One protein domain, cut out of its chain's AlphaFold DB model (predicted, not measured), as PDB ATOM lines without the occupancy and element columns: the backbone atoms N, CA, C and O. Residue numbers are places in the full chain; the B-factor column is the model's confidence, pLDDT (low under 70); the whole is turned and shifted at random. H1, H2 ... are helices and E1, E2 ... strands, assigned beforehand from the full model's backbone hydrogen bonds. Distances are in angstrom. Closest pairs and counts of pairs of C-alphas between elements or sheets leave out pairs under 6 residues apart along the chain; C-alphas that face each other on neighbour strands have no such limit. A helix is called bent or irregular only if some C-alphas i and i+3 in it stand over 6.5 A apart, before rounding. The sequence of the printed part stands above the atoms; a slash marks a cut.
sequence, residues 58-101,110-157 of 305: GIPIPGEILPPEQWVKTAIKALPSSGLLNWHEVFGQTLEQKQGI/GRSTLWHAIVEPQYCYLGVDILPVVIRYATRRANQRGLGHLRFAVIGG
ATOM      1  N   GLY A  58      13.233  -7.845  39.088       85.50
ATOM      2  CA  GLY A  58      12.949  -9.250  39.415       85.50
ATOM      3  C   GLY A  58      13.881 -10.260  38.735       85.50
ATOM      4  O   GLY A  58      13.908 -11.429  39.127       85.50
ATOM      5  N   ILE A  59      14.706  -9.816  37.783       86.56
ATOM      6  CA  ILE A  59      15.577 -10.665  36.974       86.56
ATOM      7  C   ILE A  59      16.993 -10.686  37.580       86.56
ATOM      8  O   ILE A  59      17.567  -9.622  37.829       86.56
ATOM      9  N   PRO A  60      17.593 -11.870  37.816       90.62
ATOM     10  CA  PRO A  60      18.971 -11.981  38.296       90.62
ATOM     11  C   PRO A  60      19.953 -11.231  37.401       90.62
ATOM     12  O   PRO A  60      19.908 -11.381  36.180       90.62
ATOM     13  N   ILE A  61      20.826 -10.416  37.990       92.62
ATOM     14  CA  ILE A  61      22.036  -9.933  37.321       92.62
ATOM     15  C   ILE A  61      22.983 -11.138  37.189       92.62
ATOM     16  O   ILE A  61      23.171 -11.846  38.179       92.62
ATOM     17  N   PRO A  62      23.554 -11.396  35.998       92.75
ATOM     18  CA  PRO A  62      24.435 -12.538  35.743       92.75
ATOM     19  C   PRO A  62      25.565 -12.686  36.758       92.75
ATOM     20  O   PRO A  62      26.221 -11.696  37.058       92.75
ATOM     21  N   GLY A  63      25.824 -13.905  37.235       92.69
ATOM     22  CA  GLY A  63      26.912 -14.219  38.169       92.69
ATOM     23  C   GLY A  63      26.587 -13.939  39.641       92.69
ATOM     24  O   GLY A  63      25.827 -13.022  39.968       92.69
ATOM     25  N   GLU A  64      27.188 -14.735  40.524       94.38
ATOM     26  CA  GLU A  64      27.080 -14.585  41.978       94.38
ATOM     27  C   GLU A  64      28.132 -13.610  42.517       94.38
ATOM     28  O   GLU A  64      29.255 -13.541  42.022       94.38
ATOM     29  N   ILE A  65      27.771 -12.861  43.556       96.19
ATOM     30  CA  ILE A  65      28.707 -12.053  44.333       96.19
ATOM     31  C   ILE A  65      29.588 -13.008  45.142       96.19
ATOM     32  O   ILE A  65      29.101 -13.736  46.012       96.19
ATOM     33  N   LEU A  66      30.881 -12.981  44.840       96.38
ATOM     34  CA  LEU A  66      31.915 -13.748  45.517       96.38
ATOM     35  C   LEU A  66      32.305 -13.090  46.851       96.38
ATOM     36  O   LEU A  66      32.022 -11.904  47.069       96.38
ATOM     37  N   PRO A  67      32.983 -13.828  47.743       96.00
ATOM     38  CA  PRO A  67      33.647 -13.246  48.903       96.00
ATOM     39  C   PRO A  67      34.649 -12.132  48.520       96.00
ATOM     40  O   PRO A  67      35.262 -12.226  47.449       96.00
ATOM     41  N   PRO A  68      34.828 -11.077  49.347       95.94
ATOM     42  CA  PRO A  68      35.687  -9.927  49.032       95.94
ATOM     43  C   PRO A  68      37.128 -10.261  48.626       95.94
ATOM     44  O   PRO A  68      37.708  -9.563  47.799       95.94
ATOM     45  N   GLU A  69      37.698 -11.335  49.163       96.94
ATOM     46  CA  GLU A  69      39.042 -11.821  48.845       96.94
ATOM     47  C   GLU A  69      39.191 -12.336  47.403       96.94
ATOM     48  O   GLU A  69      40.306 -12.429  46.897       96.94
ATOM     49  N   GLN A  70      38.077 -12.627  46.724       97.19
ATOM     50  CA  GLN A  70      38.044 -13.029  45.315       97.19
ATOM     51  C   GLN A  70      37.677 -11.868  44.381       97.19
ATOM     52  O   GLN A  70      37.528 -12.060  43.171       97.19
ATOM     53  N   TRP A  71      37.483 -10.657  44.914       97.75
ATOM     54  CA  TRP A  71      37.148  -9.511  44.081       97.75
ATOM     55  C   TRP A  71      38.355  -9.050  43.270       97.75
ATOM     56  O   TRP A  71      39.495  -9.043  43.731       97.75
ATOM     57  N   VAL A  72      38.081  -8.599  42.051       97.56
ATOM     58  CA  VAL A  72      39.095  -8.077  41.125       97.56
ATOM     59  C   VAL A  72      38.964  -6.560  40.962       97.56
ATOM     60  O   VAL A  72      38.091  -5.927  41.557       97.56
ATOM     61  N   LYS A  73      39.842  -5.956  40.152       97.12
ATOM     62  CA  LYS A  73      39.759  -4.549  39.740       97.12
ATOM     63  C   LYS A  73      39.593  -4.475  38.227       97.12
ATOM     64  O   LYS A  73      40.540  -4.747  37.497       97.12
ATOM     65  N   THR A  74      38.411  -4.084  37.762       98.12
ATOM     66  CA  THR A  74      38.087  -4.043  36.328       98.12
ATOM     67  C   THR A  74      38.033  -2.633  35.736       98.12
ATOM     68  O   THR A  74      37.921  -2.498  34.522       98.12
ATOM     69  N   ALA A  75      38.098  -1.570  36.541       98.06
ATOM     70  CA  ALA A  75      38.073  -0.202  36.017       98.06
ATOM     71  C   ALA A  75      39.413   0.193  35.384       98.06
ATOM     72  O   ALA A  75      40.454   0.153  36.045       98.06
ATOM     73  N   ILE A  76      39.355   0.678  34.146       97.44
ATOM     74  CA  ILE A  76      40.433   1.430  33.507       97.44
ATOM     75  C   ILE A  76      40.298   2.883  33.966       97.44
ATOM     76  O   ILE A  76      39.331   3.566  33.634       97.44
ATOM     77  N   LYS A  77      41.249   3.342  34.784       91.81
ATOM     78  CA  LYS A  77      41.210   4.688  35.380       91.81
ATOM     79  C   LYS A  77      41.516   5.794  34.375       91.81
ATOM     80  O   LYS A  77      40.971   6.883  34.497       91.81
ATOM     81  N   ALA A  78      42.406   5.512  33.430       90.62
ATOM     82  CA  ALA A  78      42.805   6.428  32.378       90.62
ATOM     83  C   ALA A  78      43.092   5.616  31.116       90.62
ATOM     84  O   ALA A  78      43.791   4.604  31.175       90.62
ATOM     85  N   LEU A  79      42.519   6.056  30.002       93.25
ATOM     86  CA  LEU A  79      42.916   5.615  28.672       93.25
ATOM     87  C   LEU A  79      44.083   6.496  28.196       93.25
ATOM     88  O   LEU A  79      44.213   7.627  28.678       93.25
ATOM     89  N   PRO A  80      44.945   5.999  27.295       89.81
ATOM     90  CA  PRO A  80      46.018   6.815  26.742       89.81
ATOM     91  C   PRO A  80      45.439   8.041  26.022       89.81
ATOM     92  O   PRO A  80      44.413   7.950  25.351       89.81
ATOM     93  N   SER A  81      46.091   9.196  26.176       83.62
ATOM     94  CA  SER A  81      45.687  10.450  25.521       83.62
ATOM     95  C   SER A  81      46.040  10.489  24.033       83.62
ATOM     96  O   SER A  81      45.502  11.308  23.292       83.62
ATOM     97  N   SER A  82      46.955   9.624  23.595       84.12
ATOM     98  CA  SER A  82      47.315   9.409  22.199       84.12
ATOM     99  C   SER A  82      47.896   8.008  22.008       84.12
ATOM    100  O   SER A  82      48.395   7.392  22.952       84.12
ATOM    101  N   GLY A  83      47.848   7.517  20.770       90.62
ATOM    102  CA  GLY A  83      48.324   6.180  20.426       90.62
ATOM    103  C   GLY A  83      47.274   5.090  20.638       90.62
ATOM    104  O   GLY A  83      46.227   5.293  21.251       90.62
ATOM    105  N   LEU A  84      47.560   3.922  20.070       96.62
ATOM    106  CA  LEU A  84      46.668   2.770  20.120       96.62
ATOM    107  C   LEU A  84      46.824   2.019  21.448       96.62
ATOM    108  O   LEU A  84      47.906   1.980  22.032       96.62
ATOM    109  N   LEU A  85      45.749   1.376  21.896       96.81
ATOM    110  CA  LEU A  85      45.754   0.490  23.049       96.81
ATOM    111  C   LEU A  85      46.657  -0.713  22.799       96.81
ATOM    112  O   LEU A  85      46.555  -1.396  21.780       96.81
ATOM    113  N   ASN A  86      47.462  -1.033  23.803       95.81
ATOM    114  CA  ASN A  86      48.120  -2.318  23.907       95.81
ATOM    115  C   ASN A  86      47.239  -3.266  24.735       95.81
ATOM    116  O   ASN A  86      47.079  -3.091  25.944       95.81
ATOM    117  N   TRP A  87      46.663  -4.292  24.104       96.94
ATOM    118  CA  TRP A  87      45.773  -5.227  24.801       96.94
ATOM    119  C   TRP A  87      46.465  -5.989  25.942       96.94
ATOM    120  O   TRP A  87      45.805  -6.302  26.936       96.94
ATOM    121  N   HIS A  88      47.781  -6.218  25.857       95.56
ATOM    122  CA  HIS A  88      48.549  -6.804  26.961       95.56
ATOM    123  C   HIS A  88      48.640  -5.860  28.163       95.56
ATOM    124  O   HIS A  88      48.589  -6.326  29.296       95.56
ATOM    125  N   GLU A  89      48.698  -4.544  27.962       94.88
ATOM    126  CA  GLU A  89      48.654  -3.580  29.072       94.88
ATOM    127  C   GLU A  89      47.261  -3.521  29.714       94.88
ATOM    128  O   GLU A  89      47.135  -3.373  30.929       94.88
ATOM    129  N   VAL A  90      46.202  -3.697  28.917       96.19
ATOM    130  CA  VAL A  90      44.812  -3.669  29.404       96.19
ATOM    131  C   VAL A  90      44.464  -4.921  30.228       96.19
ATOM    132  O   VAL A  90      43.850  -4.821  31.301       96.19
ATOM    133  N   PHE A  91      44.833  -6.107  29.737       96.19
ATOM    134  CA  PHE A  91      44.399  -7.393  30.302       96.19
ATOM    135  C   PHE A  91      45.508  -8.187  31.012       96.19
ATOM    136  O   PHE A  91      45.200  -9.103  31.781       96.19
ATOM    137  N   GLY A  92      46.779  -7.822  30.827       93.81
ATOM    138  CA  GLY A  92      47.928  -8.530  31.391       93.81
ATOM    139  C   GLY A  92      48.038  -9.971  30.890       93.81
ATOM    140  O   GLY A  92      47.566 -10.309  29.804       93.81
ATOM    141  N   GLN A  93      48.592 -10.842  31.737       90.81
ATOM    142  CA  GLN A  93      48.751 -12.281  31.467       90.81
ATOM    143  C   GLN A  93      47.428 -12.995  31.160       90.81
ATOM    144  O   GLN A  93      47.418 -14.022  30.490       90.81
ATOM    145  N   THR A  94      46.291 -12.438  31.603       91.50
ATOM    146  CA  THR A  94      44.968 -13.012  31.314       91.50
ATOM    147  C   THR A  94      44.752 -13.185  29.815       91.50
ATOM    148  O   THR A  94      44.113 -14.155  29.431       91.50
ATOM    149  N   LEU A  95      45.280 -12.276  28.984       94.44
ATOM    150  CA  LEU A  95      45.096 -12.290  27.532       94.44
ATOM    151  C   LEU A  95      45.742 -13.502  26.849       94.44
ATOM    152  O   LEU A  95      45.199 -13.994  25.868       94.44
ATOM    153  N   GLU A  96      46.859 -14.009  27.376       92.25
ATOM    154  CA  GLU A  96      47.637 -15.099  26.760       92.25
ATOM    155  C   GLU A  96      46.847 -16.412  26.664       92.25
ATOM    156  O   GLU A  96      47.141 -17.269  25.837       92.25
ATOM    157  N   GLN A  97      45.810 -16.559  27.492       92.38
ATOM    158  CA  GLN A  97      44.940 -17.735  27.547       92.38
ATOM    159  C   GLN A  97      43.591 -17.509  26.843       92.38
ATOM    160  O   GLN A  97      42.648 -18.278  27.049       92.38
ATOM    161  N   LYS A  98      43.450 -16.425  26.069       95.25
ATOM    162  CA  LYS A  98      42.184 -16.013  25.447       95.25
ATOM    163  C   LYS A  98      42.264 -16.084  23.931       95.25
ATOM    164  O   LYS A  98      43.316 -15.926  23.330       95.25
ATOM    165  N   GLN A  99      41.106 -16.289  23.318       95.88
ATOM    166  CA  GLN A  99      40.926 -16.355  21.871       95.88
ATOM    167  C   GLN A  99      40.814 -14.968  21.222       95.88
ATOM    168  O   GLN A  99      40.914 -14.861  20.004       95.88
ATOM    169  N   GLY A 100      40.605 -13.905  22.007       97.38
ATOM    170  CA  GLY A 100      40.601 -12.533  21.503       97.38
ATOM    171  C   GLY A 100      39.841 -11.545  22.382       97.38
ATOM    172  O   GLY A 100      39.550 -11.821  23.551       97.38
ATOM    173  N   ILE A 101      39.530 -10.384  21.804       98.62
ATOM    174  CA  ILE A 101      38.895  -9.251  22.487       98.62
ATOM    175  C   ILE A 101      37.462  -9.057  21.991       98.62
ATOM    176  O   ILE A 101      37.198  -9.089  20.790       98.62
ATOM    177  N   GLY A 110      26.510  -2.731  32.446       96.81
ATOM    178  CA  GLY A 110      27.318  -3.924  32.195       96.81
ATOM    179  C   GLY A 110      26.544  -5.240  32.154       96.81
ATOM    180  O   GLY A 110      27.146  -6.290  31.957       96.81
ATOM    181  N   ARG A 111      25.220  -5.238  32.356       95.69
ATOM    182  CA  ARG A 111      24.438  -6.471  32.558       95.69
ATOM    183  C   ARG A 111      24.657  -7.523  31.460       95.69
ATOM    184  O   ARG A 111      24.838  -8.692  31.792       95.69
ATOM    185  N   SER A 112      24.654  -7.117  30.190       96.06
ATOM    186  CA  SER A 112      24.907  -8.029  29.063       96.06
ATOM    187  C   SER A 112      26.379  -8.433  28.984       96.06
ATOM    188  O   SER A 112      26.677  -9.614  28.832       96.06
ATOM    189  N   THR A 113      27.303  -7.484  29.165       98.00
ATOM    190  CA  THR A 113      28.755  -7.733  29.160       98.00
ATOM    191  C   THR A 113      29.153  -8.791  30.186       98.00
ATOM    192  O   THR A 113      29.905  -9.710  29.877       98.00
ATOM    193  N   LEU A 114      28.605  -8.698  31.404       97.62
ATOM    194  CA  LEU A 114      28.826  -9.669  32.475       97.62
ATOM    195  C   LEU A 114      28.355 -11.071  32.086       97.62
ATOM    196  O   LEU A 114      29.040 -12.044  32.385       97.62
ATOM    197  N   TRP A 115      27.195 -11.184  31.437       96.50
ATOM    198  CA  TRP A 115      26.701 -12.476  30.973       96.50
ATOM    199  C   TRP A 115      27.638 -13.101  29.951       96.50
ATOM    200  O   TRP A 115      28.072 -14.228  30.168       96.50
ATOM    201  N   HIS A 116      27.990 -12.359  28.898       96.62
ATOM    202  CA  HIS A 116      28.893 -12.852  27.859       96.62
ATOM    203  C   HIS A 116      30.242 -13.265  28.444       96.62
ATOM    204  O   HIS A 116      30.694 -14.372  28.191       96.62
ATOM    205  N   ALA A 117      30.823 -12.467  29.341       97.25
ATOM    206  CA  ALA A 117      32.075 -12.829  30.000       97.25
ATOM    207  C   ALA A 117      31.996 -14.107  30.853       97.25
ATOM    208  O   ALA A 117      33.018 -14.760  31.055       97.25
ATOM    209  N   ILE A 118      30.816 -14.469  31.364       96.44
ATOM    210  CA  ILE A 118      30.609 -15.713  32.119       96.44
ATOM    211  C   ILE A 118      30.448 -16.910  31.176       96.44
ATOM    212  O   ILE A 118      31.012 -17.966  31.450       96.44
ATOM    213  N   VAL A 119      29.662 -16.771  30.103       95.94
ATOM    214  CA  VAL A 119      29.338 -17.900  29.209       95.94
ATOM    215  C   VAL A 119      30.359 -18.113  28.093       95.94
ATOM    216  O   VAL A 119      30.446 -19.210  27.552       95.94
ATOM    217  N   GLU A 120      31.159 -17.097  27.787       96.50
ATOM    218  CA  GLU A 120      32.258 -17.136  26.823       96.50
ATOM    219  C   GLU A 120      33.580 -16.701  27.501       96.50
ATOM    220  O   GLU A 120      34.194 -15.691  27.134       96.50
ATOM    221  N   PRO A 121      34.065 -17.448  28.513       97.12
ATOM    222  CA  PRO A 121      35.257 -17.078  29.277       97.12
ATOM    223  C   PRO A 121      36.544 -17.110  28.441       97.12
ATOM    224  O   PRO A 121      37.591 -16.669  28.917       97.12
ATOM    225  N   GLN A 122      36.497 -17.633  27.214       97.56
ATOM    226  CA  GLN A 122      37.615 -17.645  26.281       97.56
ATOM    227  C   GLN A 122      37.955 -16.265  25.704       97.56
ATOM    228  O   GLN A 122      39.014 -16.140  25.105       97.56
ATOM    229  N   TYR A 123      37.122 -15.235  25.879       98.50
ATOM    230  CA  TYR A 123      37.432 -13.875  25.425       98.50
ATOM    231  C   TYR A 123      37.777 -12.937  26.582       98.50
ATOM    232  O   TYR A 123      37.357 -13.137  27.720       98.50
ATOM    233  N   CYS A 124      38.523 -11.879  26.277       98.69
ATOM    234  CA  CYS A 124      38.614 -10.690  27.119       98.69
ATOM    235  C   CYS A 124      37.560  -9.668  26.682       98.69
ATOM    236  O   CYS A 124      37.324  -9.497  25.490       98.69
ATOM    237  N   TYR A 125      36.950  -8.962  27.632       98.81
ATOM    238  CA  TYR A 125      35.867  -8.013  27.363       98.81
ATOM    239  C   TYR A 125      36.257  -6.601  27.780       98.81
ATOM    240  O   TYR A 125      36.701  -6.393  28.909       98.81
ATOM    241  N   LEU A 126      36.032  -5.623  26.905       98.81
ATOM    242  CA  LEU A 126      36.072  -4.203  27.243       98.81
ATOM    243  C   LEU A 126      34.687  -3.592  27.014       98.81
ATOM    244  O   LEU A 126      34.266  -3.386  25.877       98.81
ATOM    245  N   GLY A 127      33.984  -3.299  28.107       98.75
ATOM    246  CA  GLY A 127      32.743  -2.530  28.067       98.75
ATOM    247  C   GLY A 127      33.025  -1.036  28.184       98.75
ATOM    248  O   GLY A 127      33.779  -0.612  29.062       98.75
ATOM    249  N   VAL A 128      32.416  -0.224  27.325       98.69
ATOM    250  CA  VAL A 128      32.552   1.236  27.390       98.69
ATOM    251  C   VAL A 128      31.206   1.928  27.348       98.69
ATOM    252  O   VAL A 128      30.248   1.430  26.762       98.69
ATOM    253  N   ASP A 129      31.136   3.083  27.990       98.25
ATOM    254  CA  ASP A 129      29.975   3.960  27.986       98.25
ATOM    255  C   ASP A 129      30.438   5.394  28.265       98.25
ATOM    256  O   ASP A 129      31.454   5.610  28.929       98.25
ATOM    257  N   ILE A 130      29.692   6.383  27.778       96.56
ATOM    258  CA  ILE A 130      29.985   7.796  28.036       96.56
ATOM    259  C   ILE A 130      29.567   8.225  29.444       96.56
ATOM    260  O   ILE A 130      30.064   9.232  29.943       96.56
ATOM    261  N   LEU A 131      28.647   7.498  30.093       96.44
ATOM    262  CA  LEU A 131      28.102   7.858  31.398       96.44
ATOM    263  C   LEU A 131      28.952   7.256  32.534       96.44
ATOM    264  O   LEU A 131      28.911   6.049  32.780       96.44
ATOM    265  N   PRO A 132      29.655   8.070  33.348       97.00
ATOM    266  CA  PRO A 132      30.487   7.535  34.428       97.00
ATOM    267  C   PRO A 132      29.693   6.729  35.462       97.00
ATOM    268  O   PRO A 132      30.218   5.800  36.072       97.00
ATOM    269  N   VAL A 133      28.421   7.079  35.688       96.31
ATOM    270  CA  VAL A 133      27.566   6.407  36.676       96.31
ATOM    271  C   VAL A 133      27.295   4.948  36.322       96.31
ATOM    272  O   VAL A 133      27.394   4.091  37.201       96.31
ATOM    273  N   VAL A 134      27.035   4.640  35.050       96.56
ATOM    274  CA  VAL A 134      26.740   3.265  34.634       96.56
ATOM    275  C   VAL A 134      28.007   2.409  34.622       96.56
ATOM    276  O   VAL A 134      27.975   1.281  35.113       96.56
ATOM    277  N   ILE A 135      29.153   2.994  34.250       98.31
ATOM    278  CA  ILE A 135      30.470   2.345  34.347       98.31
ATOM    279  C   ILE A 135      30.854   2.025  35.794       98.31
ATOM    280  O   ILE A 135      31.423   0.961  36.055       98.31
ATOM    281  N   ARG A 136      30.501   2.878  36.767       97.88
ATOM    282  CA  ARG A 136      30.687   2.553  38.193       97.88
ATOM    283  C   ARG A 136      29.874   1.325  38.606       97.88
ATOM    284  O   ARG A 136      30.413   0.459  39.297       97.88
ATOM    285  N   TYR A 137      28.612   1.220  38.181       96.88
ATOM    286  CA  TYR A 137      27.791   0.035  38.457       96.88
ATOM    287  C   TYR A 137      28.354  -1.220  37.790       96.88
ATOM    288  O   TYR A 137      28.496  -2.248  38.455       96.88
ATOM    289  N   ALA A 138      28.722  -1.121  36.513       98.12
ATOM    290  CA  ALA A 138      29.300  -2.211  35.739       98.12
ATOM    291  C   ALA A 138      30.596  -2.731  36.391       98.12
ATOM    292  O   ALA A 138      30.716  -3.921  36.691       98.12
ATOM    293  N   THR A 139      31.510  -1.819  36.738       98.44
ATOM    294  CA  THR A 139      32.767  -2.123  37.441       98.44
ATOM    295  C   THR A 139      32.515  -2.799  38.780       98.44
ATOM    296  O   THR A 139      33.096  -3.845  39.055       98.44
ATOM    297  N   ARG A 140      31.632  -2.240  39.622       98.12
ATOM    298  CA  ARG A 140      31.301  -2.847  40.920       98.12
ATOM    299  C   ARG A 140      30.832  -4.286  40.732       98.12
ATOM    300  O   ARG A 140      31.303  -5.178  41.430       98.12
ATOM    301  N   ARG A 141      29.927  -4.506  39.777       97.62
ATOM    302  CA  ARG A 141      29.356  -5.825  39.497       97.62
ATOM    303  C   ARG A 141      30.416  -6.825  39.048       97.62
ATOM    304  O   ARG A 141      30.412  -7.936  39.571       97.62
ATOM    305  N   ALA A 142      31.303  -6.447  38.127       98.31
ATOM    306  CA  ALA A 142      32.354  -7.337  37.632       98.31
ATOM    307  C   ALA A 142      33.433  -7.623  38.684       98.31
ATOM    308  O   ALA A 142      33.819  -8.780  38.842       98.31
ATOM    309  N   ASN A 143      33.835  -6.611  39.466       98.50
ATOM    310  CA  ASN A 143      34.740  -6.781  40.606       98.50
ATOM    311  C   ASN A 143      34.201  -7.835  41.575       98.50
ATOM    312  O   ASN A 143      34.898  -8.791  41.891       98.50
ATOM    313  N   GLN A 144      32.937  -7.688  41.981       98.06
ATOM    314  CA  GLN A 144      32.263  -8.585  42.923       98.06
ATOM    315  C   GLN A 144      32.101 -10.021  42.415       98.06
ATOM    316  O   GLN A 144      31.862 -10.919  43.213       98.06
ATOM    317  N   ARG A 145      32.208 -10.240  41.102       97.69
ATOM    318  CA  ARG A 145      32.082 -11.552  40.446       97.69
ATOM    319  C   ARG A 145      33.427 -12.152  40.043       97.69
ATOM    320  O   ARG A 145      33.446 -13.168  39.359       97.69
ATOM    321  N   GLY A 146      34.540 -11.516  40.413       97.50
ATOM    322  CA  GLY A 146      35.879 -12.019  40.103       97.50
ATOM    323  C   GLY A 146      36.205 -12.057  38.603       97.50
ATOM    324  O   GLY A 146      37.051 -12.839  38.183       97.50
ATOM    325  N   LEU A 147      35.540 -11.241  37.772       97.69
ATOM    326  CA  LEU A 147      35.693 -11.278  36.308       97.69
ATOM    327  C   LEU A 147      36.973 -10.559  35.853       97.69
ATOM    328  O   LEU A 147      36.938  -9.458  35.305       97.69
ATOM    329  N   GLY A 148      38.127 -11.184  36.105       96.62
ATOM    330  CA  GLY A 148      39.457 -10.629  35.833       96.62
ATOM    331  C   GLY A 148      39.785 -10.413  34.350       96.62
ATOM    332  O   GLY A 148      40.664  -9.609  34.043       96.62
ATOM    333  N   HIS A 149      39.062 -11.058  33.432       97.88
ATOM    334  CA  HIS A 149      39.148 -10.875  31.973       97.88
ATOM    335  C   HIS A 149      38.194  -9.805  31.432       97.88
ATOM    336  O   HIS A 149      38.071  -9.643  30.221       97.88
ATOM    337  N   LEU A 150      37.516  -9.068  32.312       98.25
ATOM    338  CA  LEU A 150      36.636  -7.972  31.940       98.25
ATOM    339  C   LEU A 150      37.229  -6.630  32.395       98.25
ATOM    340  O   LEU A 150      37.786  -6.500  33.490       98.25
ATOM    341  N   ARG A 151      37.111  -5.611  31.546       98.69
ATOM    342  CA  ARG A 151      37.491  -4.226  31.827       98.69
ATOM    343  C   ARG A 151      36.367  -3.265  31.461       98.69
ATOM    344  O   ARG A 151      35.575  -3.547  30.565       98.69
ATOM    345  N   PHE A 152      36.325  -2.125  32.145       98.75
ATOM    346  CA  PHE A 152      35.411  -1.032  31.827       98.75
ATOM    347  C   PHE A 152      36.124   0.312  31.754       98.75
ATOM    348  O   PHE A 152      36.994   0.588  32.583       98.75
ATOM    349  N   ALA A 153      35.711   1.160  30.814       98.56
ATOM    350  CA  ALA A 153      36.219   2.521  30.670       98.56
ATOM    351  C   ALA A 153      35.097   3.517  30.348       98.56
ATOM    352  O   ALA A 153      34.086   3.158  29.745       98.56
ATOM    353  N   VAL A 154      35.299   4.777  30.741       98.31
ATOM    354  CA  VAL A 154      34.419   5.885  30.353       98.31
ATOM    355  C   VAL A 154      34.952   6.494  29.060       98.31
ATOM    356  O   VAL A 154      35.953   7.205  29.094       98.31
ATOM    357  N   ILE A 155      34.316   6.182  27.933       97.62
ATOM    358  CA  ILE A 155      34.655   6.704  26.600       97.62
ATOM    359  C   ILE A 155      33.499   6.432  25.629       97.62
ATOM    360  O   ILE A 155      32.761   5.454  25.780       97.62
ATOM    361  N   GLY A 156      33.332   7.281  24.613       96.75
ATOM    362  CA  GLY A 156      32.374   7.026  23.539       96.75
ATOM    363  C   GLY A 156      32.834   5.903  22.610       96.75
ATOM    364  O   GLY A 156      33.994   5.851  22.217       96.75
ATOM    365  N   GLY A 157      31.918   5.030  22.176       96.81
ATOM    366  CA  GLY A 157      32.264   3.929  21.267       96.81
ATOM    367  C   GLY A 157      32.890   4.396  19.944       96.81
ATOM    368  O   GLY A 157      33.858   3.801  19.483       96.81
TER     369      GLY A 157
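This is residues 58 to 101 and 110 to 157 of the 305 residues of the protein "tRNA (Guanine-N(7)-)-methyltransferase" of Planctopirus ephydatiae (UniProt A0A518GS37). A narrow two-stranded sheet, E1 and E2, forms the core, with H2 and H3 packed side by side over one face and H1 over the other. A long stretch with no named element, residues 58 to 86, runs from the side of H2 and H3 past E2 to H1, and its residues 80 to 86 stick out as a loop. The printed part has 92 residues with three named helices and two named strands, in the order H1, H2, E1, H3, E2; the strands are parallel, in the order E1, E2. The class is mixed, helices and strands, with 45 residues, under half, in named elements. The whole is compact, with a radius of gyration of the C-alphas of 12.9 A and spans of 42 by 31 by 23 A.

After residues 58 to 86 comes H1, residues 87 to 97, which is irregular, with C-alphas 90 and 93 9.7 A apart. H2, residues 111 to 119, is apart from H1. E1, residues 123 to 129, has its closest C-alphas to H1 at Cys 124 and Leu 95, 6.7 A, and to H2 at Gly 127 and Thr 113, 6.6 A. H3, residues 132 to 144, is close to H2 but not clearly touching, with Leu 114 and Ala 142 the closest C-alphas at 6.7 A; the two run the same way at a shallow tilt of 29 degrees. H1 and H3 are apart. E2, residues 150 to 154, is the parallel neighbour of E1 at 20 degrees; N 151 and O 125, 2.8 A, and N 127 and O 151, 2.9 A, are within hydrogen-bond range. The closest C-alphas of H3 and E2 are those of Pro 132 and Val 154, 5.9 A apart. E1, H3 and E2 form a strand-helix-strand unit, two parallel neighbour strands with a helix between them in the chain, and its crossover is right-handed. Residues 100 to 101 pair in parallel with residues 123 to 124 of E1. Every O i to N i+4 pair is within hydrogen-bond range in H2 and H3; in H1 2 of 7 are, and 3 of 8 O i to N i+3 pairs.

H1 begins at C-alpha 87, (45.773, -5.227, 24.801), and measures 12.8 A from first to last C-alpha. H2 measures 12.9 A. E1, 19.5 A long, begins at C-alpha 123, (37.432, -13.875, 25.425). H3 measures 18.3 A. E2, 14.1 A long, ends at C-alpha 154, (34.419, 5.885, 30.353).

The two C-alphas farthest apart are those of Gly 58 and Gly 83, 43.0 A. Residues 102 to 109 are not printed, and C-alphas 101 and 110 are 16.0 A apart across this cut, which lies in the link from H1 to H2. The links H2 to E1, E1 to H3 and H3 to E2 are tight. The mean pLDDT of the printed part is 95.8, and no printed residue is under 70.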